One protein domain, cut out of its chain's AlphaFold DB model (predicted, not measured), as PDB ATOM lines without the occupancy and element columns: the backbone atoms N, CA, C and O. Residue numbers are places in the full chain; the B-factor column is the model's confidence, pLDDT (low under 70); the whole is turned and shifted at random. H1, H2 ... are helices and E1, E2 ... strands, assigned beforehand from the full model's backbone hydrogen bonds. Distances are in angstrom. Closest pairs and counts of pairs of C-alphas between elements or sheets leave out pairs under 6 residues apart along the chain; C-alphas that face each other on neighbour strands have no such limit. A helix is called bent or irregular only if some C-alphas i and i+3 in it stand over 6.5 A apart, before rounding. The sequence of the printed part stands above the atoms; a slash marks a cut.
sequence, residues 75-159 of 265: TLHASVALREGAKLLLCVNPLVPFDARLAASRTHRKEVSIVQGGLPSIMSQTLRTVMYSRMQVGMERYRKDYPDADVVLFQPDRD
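AT A GLANCE: This is residues 75 to 159 of the 265 residues of the protein "Patatin" of Burkholderiales bacterium (UniProt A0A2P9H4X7). One long helix, H3, kinked near residue 122, runs along most of an elongated, loose model; a ribbon of two parallel strands, E1 and E2, and the short helix H1 lie at the end that H3 reaches last. The small helix H2 sits off toward the other end and touches no helix. The 85 printed residues hold H1, E1, H2, H3 and E2 in that order, mostly helix, with a radius of gyration of the C-alphas of 16.0 A and spans of 48 by 25 by 16 A.

HOW THE PARTS SIT: H1, residues 78 to 83, comes closest to E1, residues 88 to 92, at the C-alphas of Ala 81 and Leu 89, 7.4 A apart. H2, residues 100 to 107, is apart from H3, residues 115 to 145. H1 and H3 are close but not clearly touching, their closest C-alphas being those of Ser 79 and Tyr 142 at 7.1 A; they run the same way at a shallow tilt of 22 degrees. E2, residues 150 to 154, is the parallel neighbour of E1, at 17 degrees, with N 89 and O 150 at 2.8 A and N 152 and O 89 at 2.9 A, within hydrogen-bond range. The closest C-alphas of H3 and E2 are those of Arg 143 and Val 151, 7.7 A apart. E1, H2 and H3, E2 form a strand-helix-strand unit, two parallel neighbour strands with helices between, whose crossover is right-handed. Every O i to N i+4 pair is within range in H1 and H2, and 24 of 27 in H3.

IN THESE COORDINATES: H1 begins at C-alpha 78, (-28.962, 26.407, 26.363). E1 measures 13.3 A, E2 13.1 A and H2 10.5 A. H3 measures 39.4 A and is irregular, C-alphas 116 and 119 being 8.9 A apart. E2 ends at C-alpha 154, (-27.308, 31.878, 38.042).

THE WHOLE: The C-alphas of Gly 85 and Lys 110, the two farthest apart, are 49.1 A apart. The printed part has no cut and no long link. Its mean pLDDT is 86.9, with residues 107 to 112 under 70.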
ATOM      1  N   THR A  75     -24.252  34.092  24.161       76.38
ATOM      2  CA  THR A  75     -23.670  34.055  25.512       76.38
ATOM      3  C   THR A  75     -23.981  32.751  26.246       76.38
ATOM      4  O   THR A  75     -23.201  32.301  27.075       76.38
ATOM      5  N   LEU A  76     -25.128  32.133  25.945       84.75
ATOM      6  CA  LEU A  76     -25.580  30.910  26.593       84.75
ATOM      7  C   LEU A  76     -26.229  29.968  25.575       84.75
ATOM      8  O   LEU A  76     -27.310  30.231  25.040       84.75
ATOM      9  N   HIS A  77     -25.579  28.830  25.339       86.06
ATOM     10  CA  HIS A  77     -25.987  27.823  24.355       86.06
ATOM     11  C   HIS A  77     -26.984  26.800  24.923       86.06
ATOM     12  O   HIS A  77     -26.873  25.602  24.673       86.06
ATOM     13  N   ALA A  78     -27.982  27.266  25.683       87.56
ATOM     14  CA  ALA A  78     -28.962  26.407  26.363       87.56
ATOM     15  C   ALA A  78     -29.706  25.454  25.408       87.56
ATOM     16  O   ALA A  78     -29.949  24.299  25.751       87.56
ATOM     17  N   SER A  79     -29.968  25.886  24.168       88.25
ATOM     18  CA  SER A  79     -30.585  25.050  23.130       88.25
ATOM     19  C   SER A  79     -29.809  23.775  22.798       88.25
ATOM     20  O   SER A  79     -30.385  22.851  22.237       88.25
ATOM     21  N   VAL A  80     -28.498  23.719  23.057       91.62
ATOM     22  CA  VAL A  80     -27.711  22.498  22.818       91.62
ATOM     23  C   VAL A  80     -28.140  21.417  23.806       91.62
ATOM     24  O   VAL A  80     -28.555  20.346  23.383       91.62
ATOM     25  N   ALA A  81     -28.150  21.725  25.103       92.81
ATOM     26  CA  ALA A  81     -28.567  20.778  26.135       92.81
ATOM     27  C   ALA A  81     -30.066  20.431  26.055       92.81
ATOM     28  O   ALA A  81     -30.440  19.277  26.242       92.81
ATOM     29  N   LEU A  82     -30.920  21.413  25.746       93.19
ATOM     30  CA  LEU A  82     -32.367  21.196  25.630       93.19
ATOM     31  C   LEU A  82     -32.725  20.268  24.456       93.19
ATOM     32  O   LEU A  82     -33.552  19.374  24.623       93.19
ATOM     33  N   ARG A  83     -32.058  20.407  23.298       91.62
ATOM     34  CA  ARG A  83     -32.234  19.481  22.159       91.62
ATOM     35  C   ARG A  83     -31.765  18.061  22.467       91.62
ATOM     36  O   ARG A  83     -32.336  17.115  21.943       91.62
ATOM     37  N   GLU A  84     -30.782  17.913  23.351       92.50
ATOM     38  CA  GLU A  84     -30.327  16.615  23.863       92.50
ATOM     39  C   GLU A  84     -31.264  16.021  24.934       92.50
ATOM     40  O   GLU A  84     -30.960  14.977  25.513       92.50
ATOM     41  N   GLY A  85     -32.405  16.665  25.207       92.62
ATOM     42  CA  GLY A  85     -33.445  16.152  26.097       92.62
ATOM     43  C   GLY A  85     -33.278  16.528  27.568       92.62
ATOM     44  O   GLY A  85     -33.957  15.949  28.416       92.62
ATOM     45  N   ALA A  86     -32.406  17.486  27.905       94.81
ATOM     46  CA  ALA A  86     -32.272  17.956  29.282       94.81
ATOM     47  C   ALA A  86     -33.597  18.556  29.793       94.81
ATOM     48  O   ALA A  86     -34.119  19.510  29.220       94.81
ATOM     49  N   LYS A  87     -34.123  18.004  30.894       95.44
ATOM     50  CA  LYS A  87     -35.351  18.479  31.564       95.44
ATOM     51  C   LYS A  87     -35.083  19.449  32.714       95.44
ATOM     52  O   LYS A  87     -35.960  20.222  33.074       95.44
ATOM     53  N   LEU A  88     -33.861  19.448  33.239       96.25
ATOM     54  CA  LEU A  88     -33.346  20.481  34.128       96.25
ATOM     55  C   LEU A  88     -32.053  21.023  33.536       96.25
ATOM     56  O   LEU A  88     -31.109  20.269  33.294       96.25
ATOM     57  N   LEU A  89     -31.996  22.336  33.346       95.69
ATOM     58  CA  LEU A  89     -30.818  23.029  32.864       95.69
ATOM     59  C   LEU A  89     -30.397  24.106  33.863       95.69
ATOM     60  O   LEU A  89     -31.112  25.078  34.097       95.69
ATOM     61  N   LEU A  90     -29.198  23.946  34.421       95.69
ATOM     62  CA  LEU A  90     -28.565  24.946  35.274       95.69
ATOM     63  C   LEU A  90     -27.621  25.795  34.416       95.69
ATOM     64  O   LEU A  90     -26.629  25.300  33.883       95.69
ATOM     65  N   CYS A  91     -27.940  27.073  34.261       94.88
ATOM     66  CA  CYS A  91     -27.188  28.021  33.453       94.88
ATOM     67  C   CYS A  91     -26.394  28.969  34.342       94.88
ATOM     68  O   CYS A  91     -26.945  29.551  35.271       94.88
ATOM     69  N   VAL A  92     -25.126  29.195  34.011       93.94
ATOM     70  CA  VAL A  92     -24.278  30.175  34.697       93.94
ATOM     71  C   VAL A  92     -23.902  31.258  33.696       93.94
ATOM     72  O   VAL A  92     -23.244  30.966  32.702       93.94
ATOM     73  N   ASN A  93     -24.323  32.499  33.946       92.75
ATOM     74  CA  ASN A  93     -23.925  33.651  33.140       92.75
ATOM     75  C   ASN A  93     -23.110  34.642  33.988       92.75
ATOM     76  O   ASN A  93     -23.689  35.364  34.798       92.75
ATOM     77  N   PRO A  94     -21.786  34.737  33.790       88.38
ATOM     78  CA  PRO A  94     -20.966  35.739  34.467       88.38
ATOM     79  C   PRO A  94     -20.992  37.116  33.773       88.38
ATOM     80  O   PRO A  94     -20.529  38.097  34.351       88.38
ATOM     81  N   LEU A  95     -21.513  37.215  32.543       87.62
ATOM     82  CA  LEU A  95     -21.476  38.419  31.706       87.62
ATOM     83  C   LEU A  95     -22.754  39.245  31.874       87.62
ATOM     84  O   LEU A  95     -23.591  39.349  30.976       87.62
ATOM     85  N   VAL A  96     -22.915  39.809  33.066       90.31
ATOM     86  CA  VAL A  96     -24.053  40.663  33.425       90.31
ATOM     87  C   VAL A  96     -23.636  42.138  33.329       90.31
ATOM     88  O   VAL A  96     -22.543  42.484  33.792       90.31
ATOM     89  N   PRO A  97     -24.456  43.021  32.724       91.06
ATOM     90  CA  PRO A  97     -24.165  44.446  32.653       91.06
ATOM     91  C   PRO A  97     -24.229  45.064  34.046       91.06
ATOM     92  O   PRO A  97     -25.180  44.840  34.803       91.06
ATOM     93  N   PHE A  98     -23.227  45.879  34.356       90.88
ATOM     94  CA  PHE A  98     -23.086  46.495  35.663       90.88
ATOM     95  C   PHE A  98     -23.972  47.733  35.793       90.88
ATOM     96  O   PHE A  98     -24.079  48.541  34.867       90.88
ATOM     97  N   ASP A  99     -24.621  47.868  36.944       89.94
ATOM     98  CA  ASP A  99     -25.450  49.005  37.313       89.94
ATOM     99  C   ASP A  99     -24.720  49.856  38.357       89.94
ATOM    100  O   ASP A  99     -24.779  49.631  39.567       89.94
ATOM    101  N   ALA A 100     -24.025  50.870  37.851       85.69
ATOM    102  CA  ALA A 100     -23.285  51.839  38.645       85.69
ATOM    103  C   ALA A 100     -24.158  52.599  39.658       85.69
ATOM    104  O   ALA A 100     -23.692  52.924  40.752       85.69
ATOM    105  N   ARG A 101     -25.427  52.872  39.321       84.69
ATOM    106  CA  ARG A 101     -26.342  53.615  40.199       84.69
ATOM    107  C   ARG A 101     -26.799  52.739  41.359       84.69
ATOM    108  O   ARG A 101     -26.800  53.194  42.502       84.69
ATOM    109  N   LEU A 102     -27.127  51.479  41.072       84.25
ATOM    110  CA  LEU A 102     -27.460  50.487  42.094       84.25
ATOM    111  C   LEU A 102     -26.267  50.212  43.023       84.25
ATOM    112  O   LEU A 102     -26.429  50.114  44.238       84.25
ATOM    113  N   ALA A 103     -25.051  50.151  42.479       83.06
ATOM    114  CA  ALA A 103     -23.847  49.987  43.287       83.06
ATOM    115  C   ALA A 103     -23.601  51.182  44.226       83.06
ATOM    116  O   ALA A 103     -23.265  50.987  45.399       83.06
ATOM    117  N   ALA A 104     -23.797  52.415  43.746       80.50
ATOM    118  CA  ALA A 104     -23.631  53.624  44.554       80.50
ATOM    119  C   ALA A 104     -24.621  53.677  45.732       80.50
ATOM    120  O   ALA A 104     -24.217  53.944  46.865       80.50
ATOM    121  N   SER A 105     -25.895  53.341  45.495       79.88
ATOM    122  CA  SER A 105     -26.924  53.373  46.545       79.88
ATOM    123  C   SER A 105     -26.670  52.354  47.661       79.88
ATOM    124  O   SER A 105     -26.913  52.644  48.830       79.88
ATOM    125  N   ARG A 106     -26.122  51.176  47.337       75.06
ATOM    126  CA  ARG A 106     -25.852  50.123  48.331       75.06
ATOM    127  C   ARG A 106     -24.554  50.305  49.096       75.06
ATOM    128  O   ARG A 106     -24.476  49.926  50.261       75.06
ATOM    129  N   THR A 107     -23.523  50.849  48.454       66.31
ATOM    130  CA  THR A 107     -22.187  50.961  49.060       66.31
ATOM    131  C   THR A 107     -21.976  52.253  49.848       66.31
ATOM    132  O   THR A 107     -20.928  52.394  50.473       66.31
ATOM    133  N   HIS A 108     -22.935  53.193  49.820       63.16
ATOM    134  CA  HIS A 108     -22.782  54.553  50.360       63.16
ATOM    135  C   HIS A 108     -21.514  55.272  49.831       63.16
ATOM    136  O   HIS A 108     -21.049  56.247  50.423       63.16
ATOM    137  N   ARG A 109     -20.928  54.798  48.718       59.03
ATOM    138  CA  ARG A 109     -19.792  55.439  48.043       59.03
ATOM    139  C   ARG A 109     -20.324  56.499  47.085       59.03
ATOM    140  O   ARG A 109     -21.293  56.264  46.369       59.03
ATOM    141  N   LYS A 110     -19.664  57.660  47.068       55.09
ATOM    142  CA  LYS A 110     -20.145  58.858  46.362       55.09
ATOM    143  C   LYS A 110     -20.147  58.753  44.836       55.09
ATOM    144  O   LYS A 110     -20.854  59.535  44.223       55.09
ATOM    145  N   GLU A 111     -19.443  57.798  44.227       60.81
ATOM    146  CA  GLU A 111     -19.520  57.562  42.781       60.81
ATOM    147  C   GLU A 111     -18.871  56.223  42.406       60.81
ATOM    148  O   GLU A 111     -17.720  55.962  42.751       60.81
ATOM    149  N   VAL A 112     -19.599  55.373  41.678       67.25
ATOM    150  CA  VAL A 112     -19.002  54.300  40.875       67.25
ATOM    151  C   VAL A 112     -19.251  54.686  39.425       67.25
ATOM    152  O   VAL A 112     -20.399  54.741  39.002       67.25
ATOM    153  N   SER A 113     -18.203  55.006  38.665       78.44
ATOM    154  CA  SER A 113     -18.344  55.459  37.277       78.44
ATOM    155  C   SER A 113     -17.640  54.512  36.319       78.44
ATOM    156  O   SER A 113     -16.433  54.299  36.398       78.44
ATOM    157  N   ILE A 114     -18.404  53.980  35.366       81.75
ATOM    158  CA  ILE A 114     -17.866  53.151  34.282       81.75
ATOM    159  C   ILE A 114     -16.940  53.989  33.388       81.75
ATOM    160  O   ILE A 114     -15.902  53.502  32.949       81.75
ATOM    161  N   VAL A 115     -17.277  55.267  33.172       84.12
ATOM    162  CA  VAL A 115     -16.513  56.187  32.311       84.12
ATOM    163  C   VAL A 115     -15.129  56.482  32.894       84.12
ATOM    164  O   VAL A 115     -14.150  56.548  32.156       84.12
ATOM    165  N   GLN A 116     -15.016  56.600  34.221       79.50
ATOM    166  CA  GLN A 116     -13.726  56.831  34.888       79.50
ATOM    167  C   GLN A 116     -12.747  55.655  34.727       79.50
ATOM    168  O   GLN A 116     -11.532  55.857  34.808       79.50
ATOM    169  N   GLY A 117     -13.267  54.452  34.460       74.75
ATOM    170  CA  GLY A 117     -12.488  53.256  34.139       74.75
ATOM    171  C   GLY A 117     -11.947  53.211  32.704       74.75
ATOM    172  O   GLY A 117     -11.373  52.194  32.315       74.75
ATOM    173  N   GLY A 118     -12.140  54.272  31.913       83.38
ATOM    174  CA  GLY A 118     -11.578  54.417  30.571       83.38
ATOM    175  C   GLY A 118     -12.231  53.532  29.505       83.38
ATOM    176  O   GLY A 118     -13.230  52.845  29.740       83.38
ATOM    177  N   LEU A 119     -11.643  53.552  28.306       83.69
ATOM    178  CA  LEU A 119     -12.150  52.830  27.136       83.69
ATOM    179  C   LEU A 119     -12.347  51.318  27.382       83.69
ATOM    180  O   LEU A 119     -13.403  50.815  26.993       83.69
ATOM    181  N   PRO A 120     -11.446  50.590  28.077       80.94
ATOM    182  CA  PRO A 120     -11.653  49.166  28.353       80.94
ATOM    183  C   PRO A 120     -12.913  48.880  29.184       80.94
ATOM    184  O   PRO A 120     -13.658  47.947  28.879       80.94
ATOM    185  N   SER A 121     -13.200  49.704  30.198       83.12
ATOM    186  CA  SER A 121     -14.393  49.551  31.046       83.12
ATOM    187  C   SER A 121     -15.679  49.856  30.279       83.12
ATOM    188  O   SER A 121     -16.673  49.142  30.423       83.12
ATOM    189  N   ILE A 122     -15.646  50.879  29.418       87.75
ATOM    190  CA  ILE A 122     -16.763  51.234  28.535       87.75
ATOM    191  C   ILE A 122     -17.023  50.100  27.535       87.75
ATOM    192  O   ILE A 122     -18.161  49.658  27.405       87.75
ATOM    193  N   MET A 123     -15.988  49.568  26.879       86.25
ATOM    194  CA  MET A 123     -16.121  48.447  25.939       86.25
ATOM    195  C   MET A 123     -16.619  47.171  26.620       86.25
ATOM    196  O   MET A 123     -17.536  46.529  26.107       86.25
ATOM    197  N   SER A 124     -16.090  46.838  27.801       84.69
ATOM    198  CA  SER A 124     -16.569  45.718  28.621       84.69
ATOM    199  C   SER A 124     -18.059  45.862  28.946       84.69
ATOM    200  O   SER A 124     -18.833  44.928  28.731       84.69
ATOM    201  N   GLN A 125     -18.496  47.046  29.391       90.88
ATOM    202  CA  GLN A 125     -19.908  47.314  29.666       90.88
ATOM    203  C   GLN A 125     -20.777  47.210  28.408       90.88
ATOM    204  O   GLN A 125     -21.852  46.604  28.455       90.88
ATOM    205  N   THR A 126     -20.332  47.780  27.288       90.75
ATOM    206  CA  THR A 126     -21.057  47.730  26.012       90.75
ATOM    207  C   THR A 126     -21.231  46.287  25.548       90.75
ATOM    208  O   THR A 126     -22.352  45.866  25.260       90.75
ATOM    209  N   LEU A 127     -20.154  45.494  25.563       88.25
ATOM    210  CA  LEU A 127     -20.192  44.086  25.177       88.25
ATOM    211  C   LEU A 127     -21.143  43.283  26.072       88.25
ATOM    212  O   LEU A 127     -22.011  42.574  25.560       88.25
ATOM    213  N   ARG A 128     -21.043  43.447  27.400       89.56
ATOM    214  CA  ARG A 128     -21.950  42.804  28.369       89.56
ATOM    215  C   ARG A 128     -23.405  43.188  28.118       89.56
ATOM    216  O   ARG A 128     -24.271  42.326  28.177       89.56
ATOM    217  N   THR A 129     -23.682  44.451  27.798       91.50
ATOM    218  CA  THR A 129     -25.046  44.936  27.532       91.50
ATOM    219  C   THR A 129     -25.645  44.275  26.290       91.50
ATOM    220  O   THR A 129     -26.763  43.758  26.346       91.50
ATOM    221  N   VAL A 130     -24.893  44.230  25.184       91.38
ATOM    222  CA  VAL A 130     -25.343  43.593  23.933       91.38
ATOM    223  C   VAL A 130     -25.563  42.093  24.133       91.38
ATOM    224  O   VAL A 130     -26.609  41.560  23.757       91.38
ATOM    225  N   MET A 131     -24.597  41.417  24.759       89.06
ATOM    226  CA  MET A 131     -24.666  39.985  25.057       89.06
ATOM    227  C   MET A 131     -25.862  39.640  25.949       89.06
ATOM    228  O   MET A 131     -26.632  38.727  25.645       89.06
ATOM    229  N   TYR A 132     -26.064  40.410  27.016       90.75
ATOM    230  CA  TYR A 132     -27.137  40.180  27.974       90.75
ATOM    231  C   TYR A 132     -28.525  40.376  27.357       90.75
ATOM    232  O   TYR A 132     -29.393  39.526  27.544       90.75
ATOM    233  N   SER A 133     -28.720  41.431  26.558       90.69
ATOM    234  CA  SER A 133     -29.987  41.674  25.850       90.69
ATOM    235  C   SER A 133     -30.361  40.499  24.934       90.69
ATOM    236  O   SER A 133     -31.463  39.952  25.026       90.69
ATOM    237  N   ARG A 134     -29.407  40.008  24.126       88.62
ATOM    238  CA  ARG A 134     -29.627  38.825  23.273       88.62
ATOM    239  C   ARG A 134     -29.929  37.569  24.088       88.62
ATOM    240  O   ARG A 134     -30.797  36.786  23.702       88.62
ATOM    241  N   MET A 135     -29.230  37.366  25.206       91.00
ATOM    242  CA  MET A 135     -29.471  36.229  26.097       91.00
ATOM    243  C   MET A 135     -30.895  36.251  26.660       91.00
ATOM    244  O   MET A 135     -31.524  35.196  26.712       91.00
ATOM    245  N   GLN A 136     -31.418  37.418  27.053       89.25
ATOM    246  CA  GLN A 136     -32.779  37.538  27.586       89.25
ATOM    247  C   GLN A 136     -33.822  37.109  26.551       89.25
ATOM    248  O   GLN A 136     -34.632  36.228  26.839       89.25
ATOM    249  N   VAL A 137     -33.724  37.632  25.324       89.12
ATOM    250  CA  VAL A 137     -34.612  37.250  24.211       89.12
ATOM    251  C   VAL A 137     -34.509  35.751  23.904       89.12
ATOM    252  O   VAL A 137     -35.518  35.065  23.740       89.12
ATOM    253  N   GLY A 138     -33.287  35.207  23.867       88.00
ATOM    254  CA  GLY A 138     -33.070  33.774  23.660       88.00
ATOM    255  C   GLY A 138     -33.693  32.913  24.762       88.00
ATOM    256  O   GLY A 138     -34.289  31.879  24.472       88.00
ATOM    257  N   MET A 139     -33.605  33.356  26.016       88.75
ATOM    258  CA  MET A 139     -34.154  32.639  27.166       88.75
ATOM    259  C   MET A 139     -35.686  32.612  27.164       88.75
ATOM    260  O   MET A 139     -36.282  31.582  27.477       88.75
ATOM    261  N   GLU A 140     -36.336  33.713  26.781       87.62
ATOM    262  CA  GLU A 140     -37.793  33.752  26.606       87.62
ATOM    263  C   GLU A 140     -38.263  32.757  25.547       87.62
ATOM    264  O   GLU A 140     -39.254  32.055  25.750       87.62
ATOM    265  N   ARG A 141     -37.517  32.648  24.443       88.75
ATOM    266  CA  ARG A 141     -37.790  31.653  23.409       88.75
ATOM    267  C   ARG A 141     -37.637  30.226  23.934       88.75
ATOM    268  O   ARG A 141     -38.510  29.407  23.681       88.75
ATOM    269  N   TYR A 142     -36.594  29.925  24.710       88.12
ATOM    270  CA  TYR A 142     -36.409  28.574  25.256       88.12
ATOM    271  C   TYR A 142     -37.547  28.136  26.177       88.12
ATOM    272  O   TYR A 142     -37.952  26.982  26.112       88.12
ATOM    273  N   ARG A 143     -38.111  29.051  26.974       84.88
ATOM    274  CA  ARG A 143     -39.285  28.741  27.806       84.88
ATOM    275  C   ARG A 143     -40.524  28.376  26.982       84.88
ATOM    276  O   ARG A 143     -41.342  27.599  27.455       84.88
ATOM    277  N   LYS A 144     -40.665  28.934  25.774       89.56
ATOM    278  CA  LYS A 144     -41.766  28.614  24.850       89.56
ATOM    279  C   LYS A 144     -41.518  27.312  24.094       89.56
ATOM    280  O   LYS A 144     -42.423  26.496  23.991       89.56
ATOM    281  N   ASP A 145     -40.301  27.130  23.588       92.06
ATOM    282  CA  ASP A 145     -39.933  25.980  22.752       92.06
ATOM    283  C   ASP A 145     -39.776  24.687  23.584       92.06
ATOM    284  O   ASP A 145     -39.928  23.589  23.052       92.06
ATOM    285  N   TYR A 146     -39.483  24.803  24.887       93.75
ATOM    286  CA  TYR A 146     -39.262  23.679  25.805       93.75
ATOM    287  C   TYR A 146     -40.052  23.861  27.116       93.75
ATOM    288  O   TYR A 146     -39.444  24.031  28.175       93.75
ATOM    289  N   PRO A 147     -41.399  23.820  27.079       92.12
ATOM    290  CA  PRO A 147     -42.236  24.071  28.259       92.12
ATOM    291  C   PRO A 147     -42.050  23.019  29.365       92.12
ATOM    292  O   PRO A 147     -42.247  23.315  30.539       92.12
ATOM    293  N   ASP A 148     -41.611  21.813  28.998       92.12
ATOM    294  CA  ASP A 148     -41.372  20.705  29.930       92.12
ATOM    295  C   ASP A 148     -39.970  20.726  30.563       92.12
ATOM    296  O   ASP A 148     -39.582  19.763  31.230       92.12
ATOM    297  N   ALA A 149     -39.161  21.753  30.286       94.88
ATOM    298  CA  ALA A 149     -37.810  21.878  30.813       94.88
ATOM    299  C   ALA A 149     -37.700  23.056  31.785       94.88
ATOM    300  O   ALA A 149     -38.051  24.193  31.473       94.88
ATOM    301  N   ASP A 150     -37.121  22.797  32.951       94.56
ATOM    302  CA  ASP A 150     -36.814  23.831  33.926       94.56
ATOM    303  C   ASP A 150     -35.433  24.422  33.657       94.56
ATOM    304  O   ASP A 150     -34.412  23.738  33.758       94.56
ATOM    305  N   VAL A 151     -35.391  25.717  33.343       93.69
ATOM    306  CA  VAL A 151     -34.141  26.450  33.121       93.69
ATOM    307  C   VAL A 151     -33.890  27.405  34.283       93.69
ATOM    308  O   VAL A 151     -34.598  28.400  34.455       93.69
ATOM    309  N   VAL A 152     -32.854  27.116  35.068       94.12
ATOM    310  CA  VAL A 152     -32.451  27.911  36.232       94.12
ATOM    311  C   VAL A 152     -31.198  28.701  35.891       94.12
ATOM    312  O   VAL A 152     -30.162  28.127  35.564       94.12
ATOM    313  N   LEU A 153     -31.282  30.025  35.987       93.75
ATOM    314  CA  LEU A 153     -30.177  30.929  35.686       93.75
ATOM    315  C   LEU A 153     -29.511  31.430  36.973       93.75
ATOM    316  O   LEU A 153     -30.185  31.905  37.891       93.75
ATOM    317  N   PHE A 154     -28.184  31.342  37.006       94.94
ATOM    318  CA  PHE A 154     -27.308  31.878  38.042       94.94
ATOM    319  C   PHE A 154     -26.454  32.992  37.451       94.94
ATOM    320  O   PHE A 154     -25.772  32.805  36.437       94.94
ATOM    321  N   GLN A 155     -26.517  34.156  38.084       94.31
ATOM    322  CA  GLN A 155     -25.912  35.395  37.616       94.31
ATOM    323  C   GLN A 155     -25.396  36.194  38.815       94.31
ATOM    324  O   GLN A 155     -26.036  36.171  39.866       94.31
ATOM    325  N   PRO A 156     -24.268  36.909  38.679       92.69
ATOM    326  CA  PRO A 156     -23.901  37.945  39.632       92.69
ATOM    327  C   PRO A 156     -24.999  39.002  39.770       92.69
ATOM    328  O   PRO A 156     -25.677  39.328  38.791       92.69
ATOM    329  N   ASP A 157     -25.123  39.583  40.964       91.31
ATOM    330  CA  ASP A 157     -25.947  40.773  41.157       91.31
ATOM    331  C   ASP A 157     -25.392  41.925  40.277       91.31
ATOM    332  O   ASP A 157     -24.182  42.065  40.079       91.31
ATOM    333  N   ARG A 158     -26.275  42.759  39.707       90.81
ATOM    334  CA  ARG A 158     -25.882  43.828  38.758       90.81
ATOM    335  C   ARG A 158     -25.036  44.933  39.396       90.81
ATOM    336  O   ARG A 158     -24.407  45.703  38.682       90.81
ATOM    337  N   ASP A 159     -25.028  45.015  40.717       88.00
ATOM    338  CA  ASP A 159     -24.254  45.955  41.527       88.00
ATOM    339  C   ASP A 159     -22.916  45.374  42.013       88.00
ATOM    340  O   ASP A 159     -22.208  46.007  42.801       88.00
TER     341      ASP A 159